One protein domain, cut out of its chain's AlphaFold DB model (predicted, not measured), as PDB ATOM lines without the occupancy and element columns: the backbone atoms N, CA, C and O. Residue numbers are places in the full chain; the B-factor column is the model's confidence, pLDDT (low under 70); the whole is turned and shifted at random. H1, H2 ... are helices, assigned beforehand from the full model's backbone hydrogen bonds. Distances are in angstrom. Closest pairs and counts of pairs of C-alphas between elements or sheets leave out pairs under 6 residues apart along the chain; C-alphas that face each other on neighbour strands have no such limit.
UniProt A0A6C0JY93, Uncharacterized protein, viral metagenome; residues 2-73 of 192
ATOM      1  N   ALA A   2     -24.226   9.038   0.037       50.66
ATOM      2  CA  ALA A   2     -23.683  10.072  -0.837       50.66
ATOM      3  C   ALA A   2     -22.332   9.574  -1.366       50.66
ATOM      4  O   ALA A   2     -21.480   9.178  -0.576       50.66
ATOM      5  N   TYR A   3     -22.175   9.529  -2.685       58.41
ATOM      6  CA  TYR A   3     -20.905   9.172  -3.306       58.41
ATOM      7  C   TYR A   3     -19.927  10.327  -3.090       58.41
ATOM      8  O   TYR A   3     -20.216  11.450  -3.507       58.41
ATOM      9  N   GLU A   4     -18.798  10.065  -2.433       76.06
ATOM     10  CA  GLU A   4     -17.674  11.004  -2.408       76.06
ATOM     11  C   GLU A   4     -17.207  11.198  -3.857       76.06
ATOM     12  O   GLU A   4     -16.897  10.222  -4.541       76.06
ATOM     13  N   ILE A   5     -17.252  12.431  -4.367       82.06
ATOM     14  CA  ILE A   5     -16.789  12.732  -5.724       82.06
ATOM     15  C   ILE A   5     -15.269  12.841  -5.658       82.06
ATOM     16  O   ILE A   5     -14.756  13.714  -4.963       82.06
ATOM     17  N   LEU A   6     -14.569  11.968  -6.378       84.56
ATOM     18  CA  LEU A   6     -13.109  11.964  -6.435       84.56
ATOM     19  C   LEU A   6     -12.630  12.751  -7.654       84.56
ATOM     20  O   LEU A   6     -13.174  12.612  -8.756       84.56
ATOM     21  N   SER A   7     -11.578  13.544  -7.474       87.19
ATOM     22  CA  SER A   7     -10.836  14.111  -8.598       87.19
ATOM     23  C   SER A   7     -10.068  13.018  -9.350       87.19
ATOM     24  O   SER A   7      -9.754  11.952  -8.812       87.19
ATOM     25  N   GLY A   8      -9.706  13.293 -10.607       86.00
ATOM     26  CA  GLY A   8      -8.910  12.356 -11.408       86.00
ATOM     27  C   GLY A   8      -7.555  12.020 -10.789       86.00
ATOM     28  O   GLY A   8      -7.102  10.884 -10.905       86.00
ATOM     29  N   ALA A   9      -6.934  12.975 -10.091       87.88
ATOM     30  CA  ALA A   9      -5.661  12.773  -9.407       87.88
ATOM     31  C   ALA A   9      -5.804  11.862  -8.177       87.88
ATOM     32  O   ALA A   9      -4.991  10.961  -7.984       87.88
ATOM     33  N   GLU A  10      -6.856  12.050  -7.375       90.62
ATOM     34  CA  GLU A  10      -7.125  11.216  -6.196       90.62
ATOM     35  C   GLU A  10      -7.478   9.785  -6.591       90.62
ATOM     36  O   GLU A  10      -6.949   8.829  -6.022       90.62
ATOM     37  N   ALA A  11      -8.332   9.625  -7.604       90.19
ATOM     38  CA  ALA A  11      -8.664   8.313  -8.137       90.19
ATOM     39  C   ALA A  11      -7.427   7.629  -8.736       90.19
ATOM     40  O   ALA A  11      -7.186   6.460  -8.448       90.19
ATOM     41  N   HIS A  12      -6.591   8.351  -9.490       91.81
ATOM     42  CA  HIS A  12      -5.327   7.822 -10.005       91.81
ATOM     43  C   HIS A  12      -4.391   7.351  -8.882       91.81
ATOM     44  O   HIS A  12      -3.866   6.243  -8.960       91.81
ATOM     45  N   ALA A  13      -4.220   8.148  -7.823       91.44
ATOM     46  CA  ALA A  13      -3.371   7.791  -6.689       91.44
ATOM     47  C   ALA A  13      -3.866   6.524  -5.972       91.44
ATOM     48  O   ALA A  13      -3.062   5.641  -5.676       91.44
ATOM     49  N   ARG A  14      -5.182   6.391  -5.752       91.38
ATOM     50  CA  ARG A  14      -5.773   5.178  -5.159       91.38
ATOM     51  C   ARG A  14      -5.599   3.955  -6.068       91.38
ATOM     52  O   ARG A  14      -5.174   2.901  -5.609       91.38
ATOM     53  N   LEU A  15      -5.845   4.100  -7.372       91.81
ATOM     54  CA  LEU A  15      -5.642   3.022  -8.351       91.81
ATOM     55  C   LEU A  15      -4.175   2.573  -8.440       91.81
ATOM     56  O   LEU A  15      -3.910   1.388  -8.627       91.81
ATOM     57  N   LEU A  16      -3.225   3.496  -8.267       91.75
ATOM     58  CA  LEU A  16      -1.794   3.192  -8.237       91.75
ATOM     59  C   LEU A  16      -1.371   2.486  -6.938       91.75
ATOM     60  O   LEU A  16      -0.543   1.579  -6.984       91.75
ATOM     61  N   ALA A  17      -1.945   2.879  -5.794       90.62
ATOM     62  CA  ALA A  17      -1.671   2.257  -4.497       90.62
ATOM     63  C   ALA A  17      -2.133   0.790  -4.437       90.62
ATOM     64  O   ALA A  17      -1.498  -0.022  -3.764       90.62
ATOM     65  N   ASN A  18      -3.187   0.442  -5.192       87.00
ATOM     66  CA  ASN A  18      -3.699  -0.923  -5.342       87.00
ATOM     67  C   ASN A  18      -4.037  -1.585  -3.987       87.00
ATOM     68  O   ASN A  18      -3.762  -2.763  -3.763       87.00
ATOM     69  N   ASP A  19      -4.662  -0.825  -3.090       87.94
ATOM     70  CA  ASP A  19      -5.073  -1.220  -1.736       87.94
ATOM     71  C   ASP A  19      -6.494  -1.821  -1.674       87.94
ATOM     72  O   ASP A  19      -7.112  -1.903  -0.614       87.94
ATOM     73  N   PHE A  20      -7.019  -2.284  -2.811       90.19
ATOM     74  CA  PHE A  20      -8.394  -2.767  -2.941       90.19
ATOM     75  C   PHE A  20      -8.557  -4.236  -2.561       90.19
ATOM     76  O   PHE A  20      -7.839  -5.117  -3.047       90.19
ATOM     77  N   THR A  21      -9.589  -4.520  -1.768       86.69
ATOM     78  CA  THR A  21      -9.935  -5.893  -1.381       86.69
ATOM     79  C   THR A  21     -10.789  -6.601  -2.433       86.69
ATOM     80  O   THR A  21     -10.597  -7.793  -2.677       86.69
ATOM     81  N   SER A  22     -11.662  -5.874  -3.136       89.75
ATOM     82  CA  SER A  22     -12.618  -6.420  -4.109       89.75
ATOM     83  C   SER A  22     -12.628  -5.650  -5.440       89.75
ATOM     84  O   SER A  22     -12.084  -4.548  -5.542       89.75
ATOM     85  N   ASP A  23     -13.212  -6.250  -6.484       88.88
ATOM     86  CA  ASP A  23     -13.379  -5.582  -7.786       88.88
ATOM     87  C   ASP A  23     -14.458  -4.496  -7.699       88.88
ATOM     88  O   ASP A  23     -14.372  -3.464  -8.368       88.88
ATOM     89  N   GLU A  24     -15.445  -4.688  -6.822       88.25
ATOM     90  CA  GLU A  24     -16.472  -3.707  -6.498       88.25
ATOM     91  C   GLU A  24     -15.875  -2.411  -5.940       88.25
ATOM     92  O   GLU A  24     -16.337  -1.332  -6.317       88.25
ATOM     93  N   ASP A  25     -14.824  -2.495  -5.114       87.94
ATOM     94  CA  ASP A  25     -14.132  -1.320  -4.564       87.94
ATOM     95  C   ASP A  25     -13.452  -0.499  -5.674       87.94
ATOM     96  O   ASP A  25     -13.535   0.731  -5.705       87.94
ATOM     97  N   ILE A  26     -12.827  -1.184  -6.637       88.69
ATOM     98  CA  ILE A  26     -12.180  -0.553  -7.797       88.69
ATOM     99  C   ILE A  26     -13.241   0.131  -8.669       88.69
ATOM    100  O   ILE A  26     -13.105   1.297  -9.046       88.69
ATOM    101  N   MET A  27     -14.342  -0.571  -8.948       87.19
ATOM    102  CA  MET A  27     -15.464  -0.028  -9.714       87.19
ATOM    103  C   MET A  27     -16.151   1.135  -8.995       87.19
ATOM    104  O   MET A  27     -16.660   2.044  -9.654       87.19
ATOM    105  N   TYR A  28     -16.164   1.134  -7.663       87.62
ATOM    106  CA  TYR A  28     -16.662   2.249  -6.869       87.62
ATOM    107  C   TYR A  28     -15.800   3.500  -7.075       87.62
ATOM    108  O   TYR A  28     -16.346   4.552  -7.405       87.62
ATOM    109  N   VAL A  29     -14.468   3.381  -6.998       88.69
ATOM    110  CA  VAL A  29     -13.552   4.502  -7.284       88.69
ATOM    111  C   VAL A  29     -13.768   5.054  -8.692       88.69
ATOM    112  O   VAL A  29     -13.872   6.268  -8.859       88.69
ATOM    113  N   LEU A  30     -13.914   4.182  -9.693       86.94
ATOM    114  CA  LEU A  30     -14.176   4.607 -11.071       86.94
ATOM    115  C   LEU A  30     -15.528   5.325 -11.223       86.94
ATOM    116  O   LEU A  30     -15.614   6.276 -11.989       86.94
ATOM    117  N   LYS A  31     -16.569   4.922 -10.483       86.25
ATOM    118  CA  LYS A  31     -17.890   5.585 -10.492       86.25
ATOM    119  C   LYS A  31     -17.910   6.921  -9.739       86.25
ATOM    120  O   LYS A  31     -18.778   7.755  -9.999       86.25
ATOM    121  N   CYS A  32     -16.995   7.113  -8.793       86.62
ATOM    122  CA  CYS A  32     -16.851   8.350  -8.027       86.62
ATOM    123  C   CYS A  32     -16.193   9.484  -8.830       86.62
ATOM    124  O   CYS A  32     -16.324  10.649  -8.453       86.62
ATOM    125  N   VAL A  33     -15.541   9.170  -9.950       85.56
ATOM    126  CA  VAL A  33     -15.007  10.157 -10.894       85.56
ATOM    127  C   VAL A  33     -16.127  10.569 -11.844       85.56
ATOM    128  O   VAL A  33     -16.626   9.764 -12.616       85.56
ATOM    129  N   ARG A  34     -16.574  11.826 -11.774       79.12
ATOM    130  CA  ARG A  34     -17.658  12.330 -12.645       79.12
ATOM    131  C   ARG A  34     -17.164  13.130 -13.843       79.12
ATOM    132  O   ARG A  34     -17.909  13.309 -14.801       79.12
ATOM    133  N   ASP A  35     -15.935  13.626 -13.768       82.00
ATOM    134  CA  ASP A  35     -15.324  14.431 -14.817       82.00
ATOM    135  C   ASP A  35     -14.825  13.530 -15.972       82.00
ATOM    136  O   ASP A  35     -14.004  12.631 -15.746       82.00
ATOM    137  N   PRO A  36     -15.298  13.745 -17.214       78.81
ATOM    138  CA  PRO A  36     -14.814  13.022 -18.385       78.81
ATOM    139  C   PRO A  36     -13.301  13.137 -18.609       78.81
ATOM    140  O   PRO A  36     -12.681  12.172 -19.065       78.81
ATOM    141  N   ASP A  37     -12.686  14.279 -18.293       78.44
ATOM    142  CA  ASP A  37     -11.247  14.476 -18.491       78.44
ATOM    143  C   ASP A  37     -10.427  13.743 -17.423       78.44
ATOM    144  O   ASP A  37      -9.407  13.124 -17.739       78.44
ATOM    145  N   ALA A  38     -10.933  13.673 -16.191       82.94
ATOM    146  CA  ALA A  38     -10.404  12.792 -15.155       82.94
ATOM    147  C   ALA A  38     -10.489  11.304 -15.552       82.94
ATOM    148  O   ALA A  38      -9.525  10.557 -15.371       82.94
ATOM    149  N   HIS A  39     -11.597  10.873 -16.163       83.19
ATOM    150  CA  HIS A  39     -11.718   9.516 -16.708       83.19
ATOM    151  C   HIS A  39     -10.694   9.237 -17.811       83.19
ATOM    152  O   HIS A  39     -10.054   8.183 -17.808       83.19
ATOM    153  N   ARG A  40     -10.495  10.184 -18.738       81.44
ATOM    154  CA  ARG A  40      -9.470  10.075 -19.788       81.44
ATOM    155  C   ARG A  40      -8.067  10.006 -19.205       81.44
ATOM    156  O   ARG A  40      -7.259   9.219 -19.690       81.44
ATOM    157  N   PHE A  41      -7.786  10.786 -18.165       83.44
ATOM    158  CA  PHE A  41      -6.511  10.755 -17.459       83.44
ATOM    159  C   PHE A  41      -6.250   9.387 -16.812       83.44
ATOM    160  O   PHE A  41      -5.183   8.802 -17.010       83.44
ATOM    161  N   ILE A  42      -7.238   8.826 -16.109       88.06
ATOM    162  CA  ILE A  42      -7.139   7.488 -15.507       88.06
ATOM    163  C   ILE A  42      -6.929   6.425 -16.586       88.06
ATOM    164  O   ILE A  42      -6.062   5.564 -16.440       88.06
ATOM    165  N   TYR A  43      -7.675   6.516 -17.688       84.94
ATOM    166  CA  TYR A  43      -7.574   5.603 -18.823       84.94
ATOM    167  C   TYR A  43      -6.221   5.691 -19.547       84.94
ATOM    168  O   TYR A  43      -5.647   4.670 -19.931       84.94
ATOM    169  N   ALA A  44      -5.674   6.895 -19.729       82.50
ATOM    170  CA  ALA A  44      -4.364   7.098 -20.347       82.50
ATOM    171  C   ALA A  44      -3.238   6.457 -19.521       82.50
ATOM    172  O   ALA A  44      -2.307   5.890 -20.086       82.50
ATOM    173  N   ASN A  45      -3.371   6.478 -18.192       85.44
ATOM    174  CA  ASN A  45      -2.399   5.918 -17.255       85.44
ATOM    175  C   ASN A  45      -2.658   4.447 -16.887       85.44
ATOM    176  O   ASN A  45      -1.977   3.903 -16.024       85.44
ATOM    177  N   ARG A  46      -3.604   3.762 -17.544       81.06
ATOM    178  CA  ARG A  46      -4.013   2.395 -17.166       81.06
ATOM    179  C   ARG A  46      -2.916   1.332 -17.236       81.06
ATOM    180  O   ARG A  46      -3.029   0.307 -16.573       81.06
ATOM    181  N   GLY A  47      -1.867   1.576 -18.024       80.31
ATOM    182  CA  GLY A  47      -0.684   0.712 -18.092       80.31
ATOM    183  C   GLY A  47       0.216   0.787 -16.855       80.31
ATOM    184  O   GLY A  47       1.127  -0.023 -16.733       80.31
ATOM    185  N   LEU A  48      -0.031   1.744 -15.953       87.19
ATOM    186  CA  LEU A  48       0.692   1.903 -14.690       87.19
ATOM    187  C   LEU A  48       0.018   1.166 -13.522       87.19
ATOM    188  O   LEU A  48       0.634   1.018 -12.471       87.19
ATOM    189  N   TYR A  49      -1.232   0.724 -13.679       90.56
ATOM    190  CA  TYR A  49      -1.963   0.016 -12.626       90.56
ATOM    191  C   TYR A  49      -1.703  -1.492 -12.668       90.56
ATOM    192  O   TYR A  49      -1.160  -2.034 -13.632       90.56
ATOM    193  N   SER A  50      -2.132  -2.189 -11.615       88.44
ATOM    194  CA  SER A  50      -2.101  -3.651 -11.584       88.44
ATOM    195  C   SER A  50      -2.964  -4.241 -12.708       88.44
ATOM    196  O   SER A  50      -4.002  -3.688 -13.071       88.44
ATOM    197  N   THR A  51      -2.587  -5.415 -13.229       85.38
ATOM    198  CA  THR A  51      -3.315  -6.094 -14.322       85.38
ATOM    199  C   THR A  51      -4.806  -6.272 -14.018       85.38
ATOM    200  O   THR A  51      -5.640  -6.175 -14.914       85.38
ATOM    201  N   ARG A  52      -5.144  -6.504 -12.743       86.81
ATOM    202  CA  ARG A  52      -6.521  -6.605 -12.244       86.81
ATOM    203  C   ARG A  52      -7.304  -5.311 -12.488       86.81
ATOM    204  O   ARG A  52      -8.365  -5.358 -13.098       86.81
ATOM    205  N   ILE A  53      -6.751  -4.166 -12.085       88.31
ATOM    206  CA  ILE A  53      -7.358  -2.843 -12.286       88.31
ATOM    207  C   ILE A  53      -7.419  -2.491 -13.777       88.31
ATOM    208  O   ILE A  53      -8.453  -2.028 -14.258       88.31
ATOM    209  N   SER A  54      -6.348  -2.745 -14.533       83.69
ATOM    210  CA  SER A  54      -6.306  -2.457 -15.971       83.69
ATOM    211  C   SER A  54      -7.406  -3.200 -16.740       83.69
ATOM    212  O   SER A  54      -8.048  -2.597 -17.594       83.69
ATOM    213  N   ASN A  55      -7.683  -4.464 -16.394       83.00
ATOM    214  CA  ASN A  55      -8.756  -5.260 -17.007       83.00
ATOM    215  C   ASN A  55     -10.170  -4.757 -16.664       83.00
ATOM    216  O   ASN A  55     -11.100  -5.000 -17.428       83.00
ATOM    217  N   LEU A  56     -10.351  -4.090 -15.518       84.81
ATOM    218  CA  LEU A  56     -11.636  -3.491 -15.134       84.81
ATOM    219  C   LEU A  56     -11.878  -2.159 -15.856       84.81
ATOM    220  O   LEU A  56     -13.012  -1.846 -16.207       84.81
ATOM    221  N   ILE A  57     -10.815  -1.391 -16.105       82.62
ATOM    222  CA  ILE A  57     -10.875  -0.152 -16.894       82.62
ATOM    223  C   ILE A  57     -11.072  -0.462 -18.390       82.62
ATOM    224  O   ILE A  57     -11.766   0.284 -19.080       82.62
ATOM    225  N   GLU A  58     -10.480  -1.550 -18.892       71.25
ATOM    226  CA  GLU A  58     -10.581  -2.008 -20.285       71.25
ATOM    227  C   GLU A  58     -10.875  -3.524 -20.319       71.25
ATOM    228  O   GLU A  58      -9.945  -4.338 -20.328       71.25
ATOM    229  N   PRO A  59     -12.159  -3.942 -20.337       60.34
ATOM    230  CA  PRO A  59     -12.510  -5.333 -20.589       60.34
ATOM    231  C   PRO A  59     -11.930  -5.762 -21.941       60.34
ATOM    232  O   PRO A  59     -11.949  -4.981 -22.892       60.34
ATOM    233  N   ARG A  60     -11.434  -7.003 -22.031       50.75
ATOM    234  CA  ARG A  60     -10.650  -7.567 -23.156       50.75
ATOM    235  C   ARG A  60     -11.236  -7.389 -24.573       50.75
ATOM    236  O   ARG A  60     -10.523  -7.649 -25.538       50.75
ATOM    237  N   ASP A  61     -12.479  -6.937 -24.701       48.03
ATOM    238  CA  ASP A  61     -13.179  -6.695 -25.966       48.03
ATOM    239  C   ASP A  61     -12.932  -5.298 -26.563       48.03
ATOM    240  O   ASP A  61     -13.206  -5.072 -27.745       48.03
ATOM    241  N   TYR A  62     -12.377  -4.352 -25.800       46.12
ATOM    242  CA  TYR A  62     -11.982  -3.052 -26.338       46.12
ATOM    243  C   TYR A  62     -10.549  -3.154 -26.871       46.12
ATOM    244  O   TYR A  62      -9.568  -3.017 -26.148       46.12
ATOM    245  N   LEU A  63     -10.410  -3.451 -28.165       44.44
ATOM    246  CA  LEU A  63      -9.139  -3.301 -28.869       44.44
ATOM    247  C   LEU A  63      -8.791  -1.815 -28.858       44.44
ATOM    248  O   LEU A  63      -9.296  -1.048 -29.680       44.44
ATOM    249  N   GLY A  64      -7.949  -1.427 -27.898       42.81
ATOM    250  CA  GLY A  64      -7.435  -0.084 -27.753       42.81
ATOM    251  C   GLY A  64      -7.108   0.531 -29.106       42.81
ATOM    252  O   GLY A  64      -6.589  -0.132 -30.010       42.81
ATOM    253  N   TYR A  65      -7.426   1.817 -29.213       43.62
ATOM    254  CA  TYR A  65      -6.989   2.728 -30.258       43.62
ATOM    255  C   TYR A  65      -5.452   2.669 -30.326       43.62
ATOM    256  O   TYR A  65      -4.744   3.551 -29.842       43.62
ATOM    257  N   LYS A  66      -4.891   1.610 -30.926       41.44
ATOM    258  CA  LYS A  66      -3.605   1.704 -31.587       41.44
ATOM    259  C   LYS A  66      -3.824   2.907 -32.476       41.44
ATOM    260  O   LYS A  66      -4.721   2.876 -33.322       41.44
ATOM    261  N   ARG A  67      -3.070   3.985 -32.250       43.38
ATOM    262  CA  ARG A  67      -2.802   4.916 -33.335       43.38
ATOM    263  C   ARG A  67      -2.330   4.001 -34.452       43.38
ATOM    264  O   ARG A  67      -1.200   3.530 -34.432       43.38
ATOM    265  N   ARG A  68      -3.237   3.658 -35.365       44.09
ATOM    266  CA  ARG A  68      -2.852   3.295 -36.705       44.09
ATOM    267  C   ARG A  68      -2.167   4.578 -37.128       44.09
ATOM    268  O   ARG A  68      -2.822   5.565 -37.446       44.09
ATOM    269  N   THR A  69      -0.851   4.632 -36.961       40.12
ATOM    270  CA  THR A  69      -0.029   5.407 -37.865       40.12
ATOM    271  C   THR A  69      -0.376   4.800 -39.205       40.12
ATOM    272  O   THR A  69       0.165   3.774 -39.604       40.12
ATOM    273  N   TYR A  70      -1.428   5.339 -39.815       46.94
ATOM    274  CA  TYR A  70      -1.613   5.226 -41.233       46.94
ATOM    275  C   TYR A  70      -0.377   5.940 -41.764       46.94
ATOM    276  O   TYR A  70      -0.347   7.165 -41.846       46.94
ATOM    277  N   GLU A  71       0.704   5.192 -41.984       45.38
ATOM    278  CA  GLU A  71       1.649   5.606 -42.998       45.38
ATOM    279  C   GLU A  71       0.803   5.657 -44.257       45.38
ATOM    280  O   GLU A  71       0.412   4.629 -44.813       45.38
ATOM    281  N   VAL A  72       0.415   6.872 -44.633       47.81
ATOM    282  CA  VAL A  72      -0.043   7.149 -45.981       47.81
ATOM    283  C   VAL A  72       1.193   6.912 -46.835       47.81
ATOM    284  O   VAL A  72       1.989   7.817 -47.062       47.81
ATOM    285  N   ARG A  73       1.430   5.652 -47.210       56.06
ATOM    286  CA  ARG A  73       2.269   5.379 -48.366       56.06
ATOM    287  C   ARG A  73       1.529   5.985 -49.539       56.06
ATOM    288  O   ARG A  73       0.333   5.744 -49.700       56.06
TER     289      ARG A  73
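What this domain is: This is residues 2 to 73 of the 192 residues of an uncharacterized protein of viral metagenome (UniProt A0A6C0JY93). A compact body of four short helices has a long tail, residues 59 to 73, sticking out from it. H1 and H2 form a helical hairpin on one side of the body, and H3 and H4 cover one side of that hairpin, H3 near the start of H1 and H4 near the start of H2. The printed part has 72 residues with four named helices, H1, H2, H3 and H4 in chain order, and no named strand; the class is all helix. The whole is loose, with a radius of gyration of the C-alphas of 13.9 A, and spans 53 by 23 by 19 A, the tail making much of the length.

Where its parts are: H1 is residues 8 to 17, 14.2 A long, from C-alpha 8 at (-8.910, 12.356, -11.408). H2 is residues 23 to 32, 14.4 A long. H3 is residues 36 to 44, 12.2 A long. H4 is residues 51 to 57, 10.0 A long, ending with C-alpha 57 at (-10.875, -0.152, -16.894).

How they stand to each other: H1 and H2 only just touch, with 3 pairs of C-alphas within 8 A, the closest being Ala 11 and Val 29 at 6.3 A; this hairpin has a shallow tilt of 17 degrees, opposite ways. H1 touches H3, closest C-alphas Gly 8 and Ala 38 at 4.1 A, at a shallow tilt of 31 degrees, the same way. H2 touches H4, closest C-alphas Ile 26 and Ile 53 at 7.0 A, at a steep tilt of 43 degrees. H3 and H4 are close but not clearly touching, closest C-alphas Tyr 43 and Ile 57 at 6.9 A. In H1, H2, H3 and H4 every O i to N i+4 pair is within hydrogen-bond range.

The domain as a whole: The C-alphas farthest apart are those of Ala 2 and Arg 73, 54.4 A. The printed part has no cut, and no link between helices is long. Residues 59 to 73 stand free; without them the body spans 26 by 23 by 17 A. The mean pLDDT of the printed part is 76.8, and residues 2 to 3 and 59 to 73 are under 70.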